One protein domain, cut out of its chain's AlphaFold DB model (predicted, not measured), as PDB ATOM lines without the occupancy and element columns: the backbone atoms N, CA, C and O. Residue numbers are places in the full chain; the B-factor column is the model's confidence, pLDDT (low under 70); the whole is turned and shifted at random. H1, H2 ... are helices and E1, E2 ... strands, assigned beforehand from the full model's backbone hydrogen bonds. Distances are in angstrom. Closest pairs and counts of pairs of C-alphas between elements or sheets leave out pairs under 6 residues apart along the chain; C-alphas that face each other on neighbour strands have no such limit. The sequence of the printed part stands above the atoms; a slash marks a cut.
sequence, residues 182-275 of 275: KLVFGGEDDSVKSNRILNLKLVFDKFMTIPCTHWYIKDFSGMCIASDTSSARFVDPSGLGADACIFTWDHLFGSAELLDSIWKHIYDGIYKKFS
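Overview. This is residues 182 to 275 of the 275 residues of an uncharacterized protein of Frateuria sp. Soil773 (UniProt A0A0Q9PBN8). Picture a small, strongly twisted four-strand sheet with the long helix H2 laid across one face, and the longer H4 packed on H2 away from the sheet. Short H1 sits by H2, and short H3 joins E4 to H4. The printed part has 94 residues, in the order H1 H2 E1 E2 E3 E4 H3 H4; the mixed sheet runs E3 E2 E1 E4. The class is mixed, helices and strands; the whole is compact, radius of gyration of the C-alphas 13.1 A, spanning 44 by 30 by 23 A.

Along the chain. Find C-alpha 182 at (17.799, -29.035, -54.646), where H1, residues 182 to 185, begins. H2, residues 190 to 205, runs 22.2 A. Next come strands E1, 215 to 218; E2, 224 to 227; E3, 232 to 235; and E4, 245 to 248. H3, 249 to 253, precedes H4, 256 to 274, which runs 27.3 A to C-alpha 274 at (10.575, -44.988, -58.008).

Arrangement. Look first at E1 E2 E3, a meander, each strand the antiparallel neighbour of the one before: N 225 and O 217 are 2.8 A apart, N 233 and O 226 2.8 A. E4 is parallel to E1, with N 216 and O 245 2.9 A apart. H2 is on the sheet, over E3 and E2, at a height of 7.8 A; C-alphas 194 and 232 come closest to E3, 4.9 A. H2 and H4 touch at C-alphas 203 and 262, 6.8 A, opposite ways at a shallow tilt of 31 degrees. H1 touches H2 at C-alphas 185 and 193, 5.7 A. H3 only grazes the sheet; it and H4 only just touch, only at the corner, with 3 pairs of C-alphas within 8 A, the closest 253 and 259, 6.0 A. Every O i to N i+4 pair is within hydrogen-bond range in H2, 14 of 15 in H4, and 0 of 1 in H3, where 2 of 2 O i to N i+3 pairs are; H1 is too short for an i+4 pair.

Size, cuts and confidence. The farthest C-alphas, Ala 242 and Ser 275, are 43.9 A apart. The printed part has no cut and no long link. Its mean pLDDT is 70.5; look for values under 70 at residues 184 to 208, 227 to 231, 251 to 255, 266 and 268 to 275.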
ATOM      1  N   LYS A 182      19.247 -28.857 -54.472       74.56
ATOM      2  CA  LYS A 182      17.799 -29.035 -54.646       74.56
ATOM      3  C   LYS A 182      17.391 -30.503 -54.835       74.56
ATOM      4  O   LYS A 182      16.338 -30.883 -54.343       74.56
ATOM      5  N   LEU A 183      18.208 -31.341 -55.473       72.75
ATOM      6  CA  LEU A 183      17.923 -32.779 -55.598       72.75
ATOM      7  C   LEU A 183      18.021 -33.521 -54.260       72.75
ATOM      8  O   LEU A 183      17.207 -34.394 -53.963       72.75
ATOM      9  N   VAL A 184      19.016 -33.174 -53.445       68.31
ATOM     10  CA  VAL A 184      19.244 -33.815 -52.146       68.31
ATOM     11  C   VAL A 184      18.254 -33.298 -51.091       68.31
ATOM     12  O   VAL A 184      17.757 -34.092 -50.293       68.31
ATOM     13  N   PHE A 185      17.933 -31.999 -51.111       61.62
ATOM     14  CA  PHE A 185      17.228 -31.280 -50.037       61.62
ATOM     15  C   PHE A 185      15.833 -30.745 -50.412       61.62
ATOM     16  O   PHE A 185      15.098 -30.291 -49.533       61.62
ATOM     17  N   GLY A 186      15.452 -30.749 -51.690       54.12
ATOM     18  CA  GLY A 186      14.208 -30.144 -52.165       54.12
ATOM     19  C   GLY A 186      12.959 -30.976 -51.866       54.12
ATOM     20  O   GLY A 186      12.939 -32.184 -52.073       54.12
ATOM     21  N   GLY A 187      11.892 -30.299 -51.427       50.53
ATOM     22  CA  GLY A 187      10.502 -30.746 -51.605       50.53
ATOM     23  C   GLY A 187       9.969 -31.885 -50.728       50.53
ATOM     24  O   GLY A 187       8.849 -32.319 -50.973       50.53
ATOM     25  N   GLU A 188      10.705 -32.372 -49.727       52.88
ATOM     26  CA  GLU A 188      10.272 -33.538 -48.932       52.88
ATOM     27  C   GLU A 188      10.159 -33.262 -47.426       52.88
ATOM     28  O   GLU A 188      10.663 -32.257 -46.919       52.88
ATOM     29  N   ASP A 189       9.471 -34.157 -46.717       54.00
ATOM     30  CA  ASP A 189       9.397 -34.189 -45.253       54.00
ATOM     31  C   ASP A 189      10.800 -34.377 -44.630       54.00
ATOM     32  O   ASP A 189      11.716 -34.937 -45.246       54.00
ATOM     33  N   ASP A 190      10.990 -33.892 -43.407       57.72
ATOM     34  CA  ASP A 190      12.296 -33.763 -42.749       57.72
ATOM     35  C   ASP A 190      12.984 -35.116 -42.503       57.72
ATOM     36  O   ASP A 190      14.217 -35.207 -42.501       57.72
ATOM     37  N   SER A 191      12.207 -36.196 -42.398       57.66
ATOM     38  CA  SER A 191      12.708 -37.570 -42.273       57.66
ATOM     39  C   SER A 191      13.461 -38.054 -43.525       57.66
ATOM     40  O   SER A 191      14.535 -38.653 -43.419       57.66
ATOM     41  N   VAL A 192      12.961 -37.744 -44.727       56.41
ATOM     42  CA  VAL A 192      13.596 -38.162 -45.989       56.41
ATOM     43  C   VAL A 192      14.820 -37.308 -46.300       56.41
ATOM     44  O   VAL A 192      15.851 -37.837 -46.730       56.41
ATOM     45  N   LYS A 193      14.749 -36.002 -46.009       58.09
ATOM     46  CA  LYS A 193      15.907 -35.100 -46.089       58.09
ATOM     47  C   LYS A 193      17.061 -35.617 -45.228       58.09
ATOM     48  O   LYS A 193      18.188 -35.704 -45.707       58.09
ATOM     49  N   SER A 194      16.769 -36.038 -43.998       61.84
ATOM     50  CA  SER A 194      17.780 -36.529 -43.054       61.84
ATOM     51  C   SER A 194      18.523 -37.772 -43.568       61.84
ATOM     52  O   SER A 194      19.751 -37.826 -43.516       61.84
ATOM     53  N   ASN A 195      17.813 -38.736 -44.160       62.00
ATOM     54  CA  ASN A 195      18.437 -39.942 -44.724       62.00
ATOM     55  C   ASN A 195      19.307 -39.653 -45.960       62.00
ATOM     56  O   ASN A 195      20.364 -40.259 -46.135       62.00
ATOM     57  N   ARG A 196      18.902 -38.713 -46.823       63.75
ATOM     58  CA  ARG A 196      19.706 -38.329 -47.997       63.75
ATOM     59  C   ARG A 196      20.972 -37.585 -47.608       63.75
ATOM     60  O   ARG A 196      22.023 -37.834 -48.193       63.75
ATOM     61  N   ILE A 197      20.878 -36.721 -46.603       63.75
ATOM     62  CA  ILE A 197      22.036 -36.041 -46.028       63.75
ATOM     63  C   ILE A 197      23.023 -37.051 -45.464       63.75
ATOM     64  O   ILE A 197      24.215 -36.958 -45.750       63.75
ATOM     65  N   LEU A 198      22.523 -38.017 -44.693       65.12
ATOM     66  CA  LEU A 198      23.340 -39.077 -44.124       65.12
ATOM     67  C   LEU A 198      24.104 -39.825 -45.223       65.12
ATOM     68  O   LEU A 198      25.325 -39.938 -45.163       65.12
ATOM     69  N   ASN A 199      23.402 -40.252 -46.275       63.94
ATOM     70  CA  ASN A 199      24.016 -40.950 -47.403       63.94
ATOM     71  C   ASN A 199      25.051 -40.088 -48.133       63.94
ATOM     72  O   ASN A 199      26.131 -40.576 -48.451       63.94
ATOM     73  N   LEU A 200      24.758 -38.808 -48.365       66.81
ATOM     74  CA  LEU A 200      25.695 -37.889 -49.001       66.81
ATOM     75  C   LEU A 200      26.950 -37.682 -48.137       66.81
ATOM     76  O   LEU A 200      28.062 -37.682 -48.660       66.81
ATOM     77  N   LYS A 201      26.800 -37.570 -46.813       67.50
ATOM     78  CA  LYS A 201      27.942 -37.456 -45.905       67.50
ATOM     79  C   LYS A 201      28.789 -38.724 -45.882       67.50
ATOM     80  O   LYS A 201      30.006 -38.617 -45.932       67.50
ATOM     81  N   LEU A 202      28.169 -39.905 -45.920       65.50
ATOM     82  CA  LEU A 202      28.881 -41.182 -46.048       65.50
ATOM     83  C   LEU A 202      29.670 -41.295 -47.362       65.50
ATOM     84  O   LEU A 202      30.699 -41.972 -47.400       65.50
ATOM     85  N   VAL A 203      29.216 -40.652 -48.445       65.62
ATOM     86  CA  VAL A 203      30.014 -40.523 -49.677       65.62
ATOM     87  C   VAL A 203      31.222 -39.655 -49.412       65.62
ATOM     88  O   VAL A 203      32.339 -40.096 -49.657       65.62
ATOM     89  N   PHE A 204      31.005 -38.450 -48.893       66.81
ATOM     90  CA  PHE A 204      32.077 -37.504 -48.624       66.81
ATOM     91  C   PHE A 204      33.107 -38.039 -47.638       66.81
ATOM     92  O   PHE A 204      34.289 -37.900 -47.907       66.81
ATOM     93  N   ASP A 205      32.701 -38.730 -46.575       68.19
ATOM     94  CA  ASP A 205      33.607 -39.340 -45.596       68.19
ATOM     95  C   ASP A 205      34.662 -40.246 -46.245       68.19
ATOM     96  O   ASP A 205      35.779 -40.333 -45.747       68.19
ATOM     97  N   LYS A 206      34.361 -40.877 -47.388       67.81
ATOM     98  CA  LYS A 206      35.340 -41.693 -48.131       67.81
ATOM     99  C   LYS A 206      36.461 -40.866 -48.765       67.81
ATOM    100  O   LYS A 206      37.516 -41.413 -49.070       67.81
ATOM    101  N   PHE A 207      36.224 -39.578 -48.984       66.12
ATOM    102  CA  PHE A 207      37.155 -38.631 -49.599       66.12
ATOM    103  C   PHE A 207      37.762 -37.655 -48.586       66.12
ATOM    104  O   PHE A 207      38.700 -36.932 -48.917       66.12
ATOM    105  N   MET A 208      37.242 -37.626 -47.359       67.75
ATOM    106  CA  MET A 208      37.678 -36.715 -46.309       67.75
ATOM    107  C   MET A 208      38.688 -37.404 -45.399       67.75
ATOM    108  O   MET A 208      38.499 -38.529 -44.952       67.75
ATOM    109  N   THR A 209      39.766 -36.697 -45.071       71.44
ATOM    110  CA  THR A 209      40.741 -37.140 -44.061       71.44
ATOM    111  C   THR A 209      40.328 -36.750 -42.637       71.44
ATOM    112  O   THR A 209      41.011 -37.096 -41.675       71.44
ATOM    113  N   ILE A 210      39.216 -36.021 -42.501       73.25
ATOM    114  CA  ILE A 210      38.688 -35.472 -41.251       73.25
ATOM    115  C   ILE A 210      37.525 -36.359 -40.781       73.25
ATOM    116  O   ILE A 210      36.665 -36.681 -41.603       73.25
ATOM    117  N   PRO A 211      37.441 -36.730 -39.488       75.75
ATOM    118  CA  PRO A 211      36.323 -37.516 -38.974       75.75
ATOM    119  C   PRO A 211      34.974 -36.840 -39.229       75.75
ATOM    120  O   PRO A 211      34.842 -35.627 -39.056       75.75
ATOM    121  N   CYS A 212      33.952 -37.634 -39.554       71.62
ATOM    122  CA  CYS A 212      32.612 -37.156 -39.904       71.62
ATOM    123  C   CYS A 212      31.990 -36.215 -38.865       71.62
ATOM    124  O   CYS A 212      31.259 -35.290 -39.204       71.62
ATOM    125  N   THR A 213      32.336 -36.385 -37.593       76.19
ATOM    126  CA  THR A 213      31.856 -35.553 -36.489       76.19
ATOM    127  C   THR A 213      32.445 -34.140 -36.456       76.19
ATOM    128  O   THR A 213      31.890 -33.294 -35.765       76.19
ATOM    129  N   HIS A 214      33.523 -33.871 -37.198       79.12
ATOM    130  CA  HIS A 214      34.269 -32.608 -37.146       79.12
ATOM    131  C   HIS A 214      34.162 -31.787 -38.431       79.12
ATOM    132  O   HIS A 214      34.690 -30.678 -38.483       79.12
ATOM    133  N   TRP A 215      33.489 -32.292 -39.469       82.19
ATOM    134  CA  TRP A 215      33.284 -31.541 -40.702       82.19
ATOM    135  C   TRP A 215      31.806 -31.356 -41.055       82.19
ATOM    136  O   TRP A 215      30.962 -32.205 -40.763       82.19
ATOM    137  N   TYR A 216      31.490 -30.220 -41.679       82.81
ATOM    138  CA  TYR A 216      30.125 -29.758 -41.941       82.81
ATOM    139  C   TYR A 216      30.011 -29.196 -43.357       82.81
ATOM    140  O   TYR A 216      30.966 -28.606 -43.854       82.81
ATOM    141  N   ILE A 217      28.843 -29.330 -43.991       80.38
ATOM    142  CA  ILE A 217      28.562 -28.680 -45.283       80.38
ATOM    143  C   ILE A 217      27.698 -27.456 -45.029       80.38
ATOM    144  O   ILE A 217      26.583 -27.585 -44.528       80.38
ATOM    145  N   LYS A 218      28.193 -26.274 -45.382       83.75
ATOM    146  CA  LYS A 218      27.423 -25.036 -45.337       83.75
ATOM    147  C   LYS A 218      26.471 -24.983 -46.526       83.75
ATOM    148  O   LYS A 218      26.902 -25.112 -47.672       83.75
ATOM    149  N   ASP A 219      25.186 -24.811 -46.254       78.38
ATOM    150  CA  ASP A 219      24.166 -24.608 -47.272       78.38
ATOM    151  C   ASP A 219      24.160 -23.160 -47.801       78.38
ATOM    152  O   ASP A 219      24.949 -22.305 -47.389       78.38
ATOM    153  N   PHE A 220      23.245 -22.876 -48.726       77.44
ATOM    154  CA  PHE A 220      23.099 -21.542 -49.313       77.44
ATOM    155  C   PHE A 220      22.382 -20.528 -48.411       77.44
ATOM    156  O   PHE A 220      22.412 -19.338 -48.711       77.44
ATOM    157  N   SER A 221      21.747 -20.974 -47.320       75.12
ATOM    158  CA  SER A 221      21.147 -20.093 -46.307       75.12
ATOM    159  C   SER A 221      22.156 -19.654 -45.239       75.12
ATOM    160  O   SER A 221      21.925 -18.689 -44.515       75.12
ATOM    161  N   GLY A 222      23.307 -20.327 -45.180       79.25
ATOM    162  CA  GLY A 222      24.369 -20.094 -44.215       79.25
ATOM    163  C   GLY A 222      24.386 -21.096 -43.059       79.25
ATOM    164  O   GLY A 222      25.325 -21.063 -42.264       79.25
ATOM    165  N   MET A 223      23.412 -22.003 -43.002       82.62
ATOM    166  CA  MET A 223      23.331 -23.084 -42.027       82.62
ATOM    167  C   MET A 223      24.320 -24.195 -42.365       82.62
ATOM    168  O   MET A 223      24.657 -24.434 -43.523       82.62
ATOM    169  N   CYS A 224      24.790 -24.903 -41.345       84.31
ATOM    170  CA  CYS A 224      25.662 -26.054 -41.519       84.31
ATOM    171  C   CYS A 224      24.871 -27.348 -41.397       84.31
ATOM    172  O   CYS A 224      23.985 -27.492 -40.561       84.31
ATOM    173  N   ILE A 225      25.219 -28.319 -42.221       77.31
ATOM    174  CA  ILE A 225      24.673 -29.660 -42.151       77.31
ATOM    175  C   ILE A 225      25.605 -30.493 -41.278       77.31
ATOM    176  O   ILE A 225      26.750 -30.772 -41.644       77.31
ATOM    177  N   ALA A 226      25.099 -30.882 -40.112       76.69
ATOM    178  CA  ALA A 226      25.726 -31.851 -39.235       76.69
ATOM    179  C   ALA A 226      25.093 -33.214 -39.495       76.69
ATOM    180  O   ALA A 226      23.879 -33.366 -39.394       76.69
ATOM    181  N   SER A 227      25.900 -34.224 -39.779       69.88
ATOM    182  CA  SER A 227      25.426 -35.600 -39.697       69.88
ATOM    183  C   SER A 227      26.499 -36.490 -39.089       69.88
ATOM    184  O   SER A 227      27.694 -36.208 -39.222       69.88
ATOM    185  N   ASP A 228      26.047 -37.500 -38.358       67.81
ATOM    186  CA  ASP A 228      26.847 -38.628 -37.883       67.81
ATOM    187  C   ASP A 228      26.527 -39.856 -38.753       67.81
ATOM    188  O   ASP A 228      25.974 -39.694 -39.835       67.81
ATOM    189  N   THR A 229      26.881 -41.075 -38.334       63.31
ATOM    190  CA  THR A 229      26.592 -42.310 -39.093       63.31
ATOM    191  C   THR A 229      25.125 -42.760 -39.036       63.31
ATOM    192  O   THR A 229      24.776 -43.768 -39.644       63.31
ATOM    193  N   SER A 230      24.269 -42.062 -38.291       65.50
ATOM    194  CA  SER A 230      22.896 -42.474 -37.970       65.50
ATOM    195  C   SER A 230      21.842 -41.377 -38.132       65.50
ATOM    196  O   SER A 230      20.659 -41.684 -38.246       65.50
ATOM    197  N   SER A 231      22.237 -40.104 -38.143       68.38
ATOM    198  CA  SER A 231      21.326 -38.965 -38.171       68.38
ATOM    199  C   SER A 231      21.945 -37.758 -38.863       68.38
ATOM    200  O   SER A 231      23.164 -37.590 -38.872       68.38
ATOM    201  N   ALA A 232      21.090 -36.891 -39.404       72.44
ATOM    202  CA  ALA A 232      21.466 -35.624 -40.007       72.44
ATOM    203  C   ALA A 232      20.549 -34.494 -39.533       72.44
ATOM    204  O   ALA A 232      19.356 -34.701 -39.335       72.44
ATOM    205  N   ARG A 233      21.103 -33.292 -39.362       75.62
ATOM    206  CA  ARG A 233      20.380 -32.090 -38.942       75.62
ATOM    207  C   ARG A 233      21.072 -30.816 -39.418       75.62
ATOM    208  O   ARG A 233      22.285 -30.789 -39.618       75.62
ATOM    209  N   PHE A 234      20.299 -29.743 -39.525       77.88
ATOM    210  CA  PHE A 234      20.847 -28.401 -39.684       77.88
ATOM    211  C   PHE A 234      21.280 -27.846 -38.325       77.88
ATOM    212  O   PHE A 234      20.599 -28.038 -37.318       77.88
ATOM    213  N   VAL A 235      22.423 -27.170 -38.298       84.19
ATOM    214  CA  VAL A 235      23.002 -26.530 -37.117       84.19
ATOM    215  C   VAL A 235      23.488 -25.131 -37.470       84.19
ATOM    216  O   VAL A 235      23.970 -24.887 -38.580       84.19
ATOM    217  N   ASP A 236      23.353 -24.212 -36.519       84.00
ATOM    218  CA  ASP A 236      23.922 -22.875 -36.648       84.00
ATOM    219  C   ASP A 236      25.457 -22.973 -36.566       84.00
ATOM    220  O   ASP A 236      25.970 -23.544 -35.593       84.00
ATOM    221  N   PRO A 237      26.208 -22.447 -37.555       84.31
ATOM    222  CA  PRO A 237      27.665 -22.429 -37.498       84.31
ATOM    223  C   PRO A 237      28.232 -21.734 -36.252       84.31
ATOM    224  O   PRO A 237      29.326 -22.093 -35.827       84.31
ATOM    225  N   SER A 238      27.526 -20.775 -35.639       84.25
ATOM    226  CA  SER A 238      28.016 -20.080 -34.441       84.25
ATOM    227  C   SER A 238      28.077 -20.976 -33.201       84.25
ATOM    228  O   SER A 238      28.742 -20.628 -32.230       84.25
ATOM    229  N   GLY A 239      27.359 -22.103 -33.212       81.75
ATOM    230  CA  GLY A 239      27.353 -23.091 -32.134       81.75
ATOM    231  C   GLY A 239      28.398 -24.198 -32.296       81.75
ATOM    232  O   GLY A 239      28.419 -25.125 -31.487       81.75
ATOM    233  N   LEU A 240      29.222 -24.145 -33.345       83.81
ATOM    234  CA  LEU A 240      30.229 -25.163 -33.626       83.81
ATOM    235  C   LEU A 240      31.527 -24.906 -32.843       83.81
ATOM    236  O   LEU A 240      31.904 -23.764 -32.589       83.81
ATOM    237  N   GLY A 241      32.205 -25.991 -32.457       81.12
ATOM    238  CA  GLY A 241      33.505 -25.933 -31.788       81.12
ATOM    239  C   GLY A 241      34.583 -25.281 -32.659       81.12
ATOM    240  O   GLY A 241      34.467 -25.226 -33.882       81.12
ATOM    241  N   ALA A 242      35.654 -24.789 -32.031       80.56
ATOM    242  CA  ALA A 242      36.757 -24.116 -32.730       80.56
ATOM    243  C   ALA A 242      37.519 -25.026 -33.719       80.56
ATOM    244  O   ALA A 242      38.257 -24.543 -34.571       80.56
ATOM    245  N   ASP A 243      37.343 -26.338 -33.597       80.88
ATOM    246  CA  ASP A 243      37.897 -27.403 -34.428       80.88
ATOM    247  C   ASP A 243      36.975 -27.824 -35.591       80.88
ATOM    248  O   ASP A 243      37.342 -28.680 -36.398       80.88
ATOM    249  N   ALA A 244      35.793 -27.211 -35.714       84.25
ATOM    250  CA  ALA A 244      34.850 -27.513 -36.779       84.25
ATOM    251  C   ALA A 244      35.373 -27.083 -38.159       84.25
ATOM    252  O   ALA A 244      35.646 -25.912 -38.427       84.25
ATOM    253  N   CYS A 245      35.431 -28.039 -39.080       84.81
ATOM    254  CA  CYS A 245      35.828 -27.823 -40.463       84.81
ATOM    255  C   CYS A 245      34.590 -27.619 -41.344       84.81
ATOM    256  O   CYS A 245      33.848 -28.557 -41.635       84.81
ATOM    257  N   ILE A 246      34.349 -26.384 -41.778       85.12
ATOM    258  CA  ILE A 246      33.171 -26.037 -42.582       85.12
ATOM    259  C   ILE A 246      33.543 -26.008 -44.067       85.12
ATOM    260  O   ILE A 246      34.374 -25.214 -44.504       85.12
ATOM    261  N   PHE A 247      32.877 -26.846 -44.853       80.31
ATOM    262  CA  PHE A 247      33.018 -26.931 -46.300       80.31
ATOM    263  C   PHE A 247      31.841 -26.238 -46.977       80.31
ATOM    264  O   PHE A 247      30.690 -26.432 -46.594       80.31
ATOM    265  N   THR A 248      32.104 -25.427 -47.996       78.94
ATOM    266  CA  THR A 248      31.062 -24.959 -48.909       78.94
ATOM    267  C   THR A 248      30.835 -26.003 -49.990       78.94
ATOM    268  O   THR A 248      31.690 -26.858 -50.235       78.94
ATOM    269  N   TRP A 249      29.696 -25.909 -50.673       73.12
ATOM    270  CA  TRP A 249      29.423 -26.765 -51.818       73.12
ATOM    271  C   TRP A 249      30.517 -26.678 -52.881       73.12
ATOM    272  O   TRP A 249      30.885 -27.716 -53.405       73.12
ATOM    273  N   ASP A 250      31.109 -25.505 -53.120       70.62
ATOM    274  CA  ASP A 250      32.179 -25.319 -54.112       70.62
ATOM    275  C   ASP A 250      33.429 -26.170 -53.830       70.62
ATOM    276  O   ASP A 250      34.071 -26.654 -54.763       70.62
ATOM    277  N   HIS A 251      33.746 -26.443 -52.558       68.75
ATOM    278  CA  HIS A 251      34.850 -27.343 -52.199       68.75
ATOM    279  C   HIS A 251      34.602 -28.791 -52.656       68.75
ATOM    280  O   HIS A 251      35.551 -29.539 -52.882       68.75
ATOM    281  N   LEU A 252      33.338 -29.180 -52.841       63.84
ATOM    282  CA  LEU A 252      32.918 -30.530 -53.231       63.84
ATOM    283  C   LEU A 252      33.073 -30.775 -54.746       63.84
ATOM    284  O   LEU A 252      33.006 -31.916 -55.192       63.84
ATOM    285  N   PHE A 253      33.335 -29.723 -55.534       65.31
ATOM    286  CA  PHE A 253      33.540 -29.784 -56.991       65.31
ATOM    287  C   PHE A 253      35.011 -29.774 -57.408       65.31
ATOM    288  O   PHE A 253      35.310 -29.774 -58.600       65.31
ATOM    289  N   GLY A 254      35.943 -29.776 -56.451       64.56
ATOM    290  CA  GLY A 254      37.379 -29.721 -56.740       64.56
ATOM    291  C   GLY A 254      37.940 -30.964 -57.446       64.56
ATOM    292  O   GLY A 254      39.067 -30.920 -57.935       64.56
ATOM    293  N   SER A 255      37.177 -32.063 -57.517       69.75
ATOM    294  CA  SER A 255      37.566 -33.316 -58.174       69.75
ATOM    295  C   SER A 255      36.420 -33.885 -59.014       69.75
ATOM    296  O   SER A 255      35.307 -34.068 -58.519       69.75
ATOM    297  N   ALA A 256      36.710 -34.226 -60.274       71.38
ATOM    298  CA  ALA A 256      35.761 -34.898 -61.164       71.38
ATOM    299  C   ALA A 256      35.332 -36.276 -60.625       71.38
ATOM    300  O   ALA A 256      34.173 -36.655 -60.749       71.38
ATOM    301  N   GLU A 257      36.237 -37.000 -59.963       72.25
ATOM    302  CA  GLU A 257      35.953 -38.317 -59.379       72.25
ATOM    303  C   GLU A 257      34.970 -38.234 -58.200       72.25
ATOM    304  O   GLU A 257      34.060 -39.061 -58.065       72.25
ATOM    305  N   LEU A 258      35.131 -37.205 -57.362       72.69
ATOM    306  CA  LEU A 258      34.214 -36.919 -56.262       72.69
ATOM    307  C   LEU A 258      32.828 -36.553 -56.804       72.69
ATOM    308  O   LEU A 258      31.825 -37.118 -56.368       72.69
ATOM    309  N   LEU A 259      32.779 -35.667 -57.803       76.00
ATOM    310  CA  LEU A 259      31.537 -35.259 -58.455       76.00
ATOM    311  C   LEU A 259      30.791 -36.459 -59.058       76.00
ATOM    312  O   LEU A 259      29.585 -36.602 -58.858       76.00
ATOM    313  N   ASP A 260      31.502 -37.362 -59.727       76.81
ATOM    314  CA  ASP A 260      30.922 -38.574 -60.308       76.81
ATOM    315  C   ASP A 260      30.365 -39.518 -59.238       76.81
ATOM    316  O   ASP A 260      29.299 -40.113 -59.417       76.81
ATOM    317  N   SER A 261      31.057 -39.641 -58.106       72.94
ATOM    318  CA  SER A 261      30.623 -40.469 -56.979       72.94
ATOM    319  C   SER A 261      29.387 -39.908 -56.269       72.94
ATOM    320  O   SER A 261      28.513 -40.686 -55.873       72.94
ATOM    321  N   ILE A 262      29.279 -38.579 -56.157       73.88
ATOM    322  CA  ILE A 262      28.084 -37.887 -55.649       73.88
ATOM    323  C   ILE A 262      26.899 -38.143 -56.579       73.88
ATOM    324  O   ILE A 262      25.853 -38.600 -56.119       73.88
ATOM    325  N   TRP A 263      27.063 -37.911 -57.885       76.88
ATOM    326  CA  TRP A 263      25.994 -38.121 -58.860       76.88
ATOM    327  C   TRP A 263      25.506 -39.569 -58.875       76.88
ATOM    328  O   TRP A 263      24.300 -39.792 -58.831       76.88
ATOM    329  N   LYS A 264      26.411 -40.555 -58.820       74.06
ATOM    330  CA  LYS A 264      26.035 -41.976 -58.699       74.06
ATOM    331  C   LYS A 264      25.149 -42.250 -57.479       74.06
ATOM    332  O   LYS A 264      24.164 -42.970 -57.606       74.06
ATOM    333  N   HIS A 265      25.456 -41.662 -56.321       70.56
ATOM    334  CA  HIS A 265      24.634 -41.839 -55.116       70.56
ATOM    335  C   HIS A 265      23.285 -41.127 -55.205       70.56
ATOM    336  O   HIS A 265      22.276 -41.682 -54.773       70.56
ATOM    337  N   ILE A 266      23.250 -39.918 -55.773       69.44
ATOM    338  CA  ILE A 266      21.993 -39.204 -56.029       69.44
ATOM    339  C   ILE A 266      21.104 -40.050 -56.949       69.44
ATOM    340  O   ILE A 266      19.925 -40.246 -56.656       69.44
ATOM    341  N   TYR A 267      21.673 -40.601 -58.023       71.06
ATOM    342  CA  TYR A 267      20.944 -41.431 -58.974       71.06
ATOM    343  C   TYR A 267      20.430 -42.737 -58.357       71.06
ATOM    344  O   TYR A 267      19.255 -43.049 -58.536       71.06
ATOM    345  N   ASP A 268      21.248 -43.455 -57.581       66.06
ATOM    346  CA  ASP A 268      20.824 -44.676 -56.875       66.06
ATOM    347  C   ASP A 268      19.695 -44.393 -55.864       66.06
ATOM    348  O   ASP A 268      18.694 -45.110 -55.808       66.06
ATOM    349  N   GLY A 269      19.805 -43.294 -55.110       62.56
ATOM    350  CA  GLY A 269      18.782 -42.880 -54.148       62.56
ATOM    351  C   GLY A 269      17.442 -42.515 -54.794       62.56
ATOM    352  O   GLY A 269      16.389 -42.803 -54.225       62.56
ATOM    353  N   ILE A 270      17.465 -41.900 -55.979       60.44
ATOM    354  CA  ILE A 270      16.254 -41.586 -56.746       60.44
ATOM    355  C   ILE A 270      15.667 -42.862 -57.359       60.44
ATOM    356  O   ILE A 270      14.468 -43.088 -57.227       60.44
ATOM    357  N   TYR A 271      16.488 -43.720 -57.970       58.97
ATOM    358  CA  TYR A 271      16.028 -44.958 -58.607       58.97
ATOM    359  C   TYR A 271      15.267 -45.860 -57.627       58.97
ATOM    360  O   TYR A 271      14.118 -46.209 -57.887       58.97
ATOM    361  N   LYS A 272      15.844 -46.126 -56.447       57.59
ATOM    362  CA  LYS A 272      15.217 -46.939 -55.386       57.59
ATOM    363  C   LYS A 272      13.876 -46.399 -54.881       57.59
ATOM    364  O   LYS A 272      13.110 -47.147 -54.289       57.59
ATOM    365  N   LYS A 273      13.604 -45.100 -55.049       52.28
ATOM    366  CA  LYS A 273      12.340 -44.475 -54.632       52.28
ATOM    367  C   LYS A 273      11.209 -44.717 -55.637       52.28
ATOM    368  O   LYS A 273      10.046 -44.682 -55.245       52.28
ATOM    369  N   PHE A 274      11.544 -44.896 -56.913       45.50
ATOM    370  CA  PHE A 274      10.575 -44.988 -58.008       45.50
ATOM    371  C   PHE A 274      10.461 -46.395 -58.625       45.50
ATOM    372  O   PHE A 274       9.585 -46.594 -59.468       45.50
ATOM    373  N   SER A 275      11.311 -47.343 -58.211       45.34
ATOM    374  CA  SER A 275      11.197 -48.791 -58.467       45.34
ATOM    375  C   SER A 275      10.221 -49.465 -57.509       45.34
ATOM    376  O   SER A 275       9.385 -50.261 -57.983       45.34
TER     377      SER A 275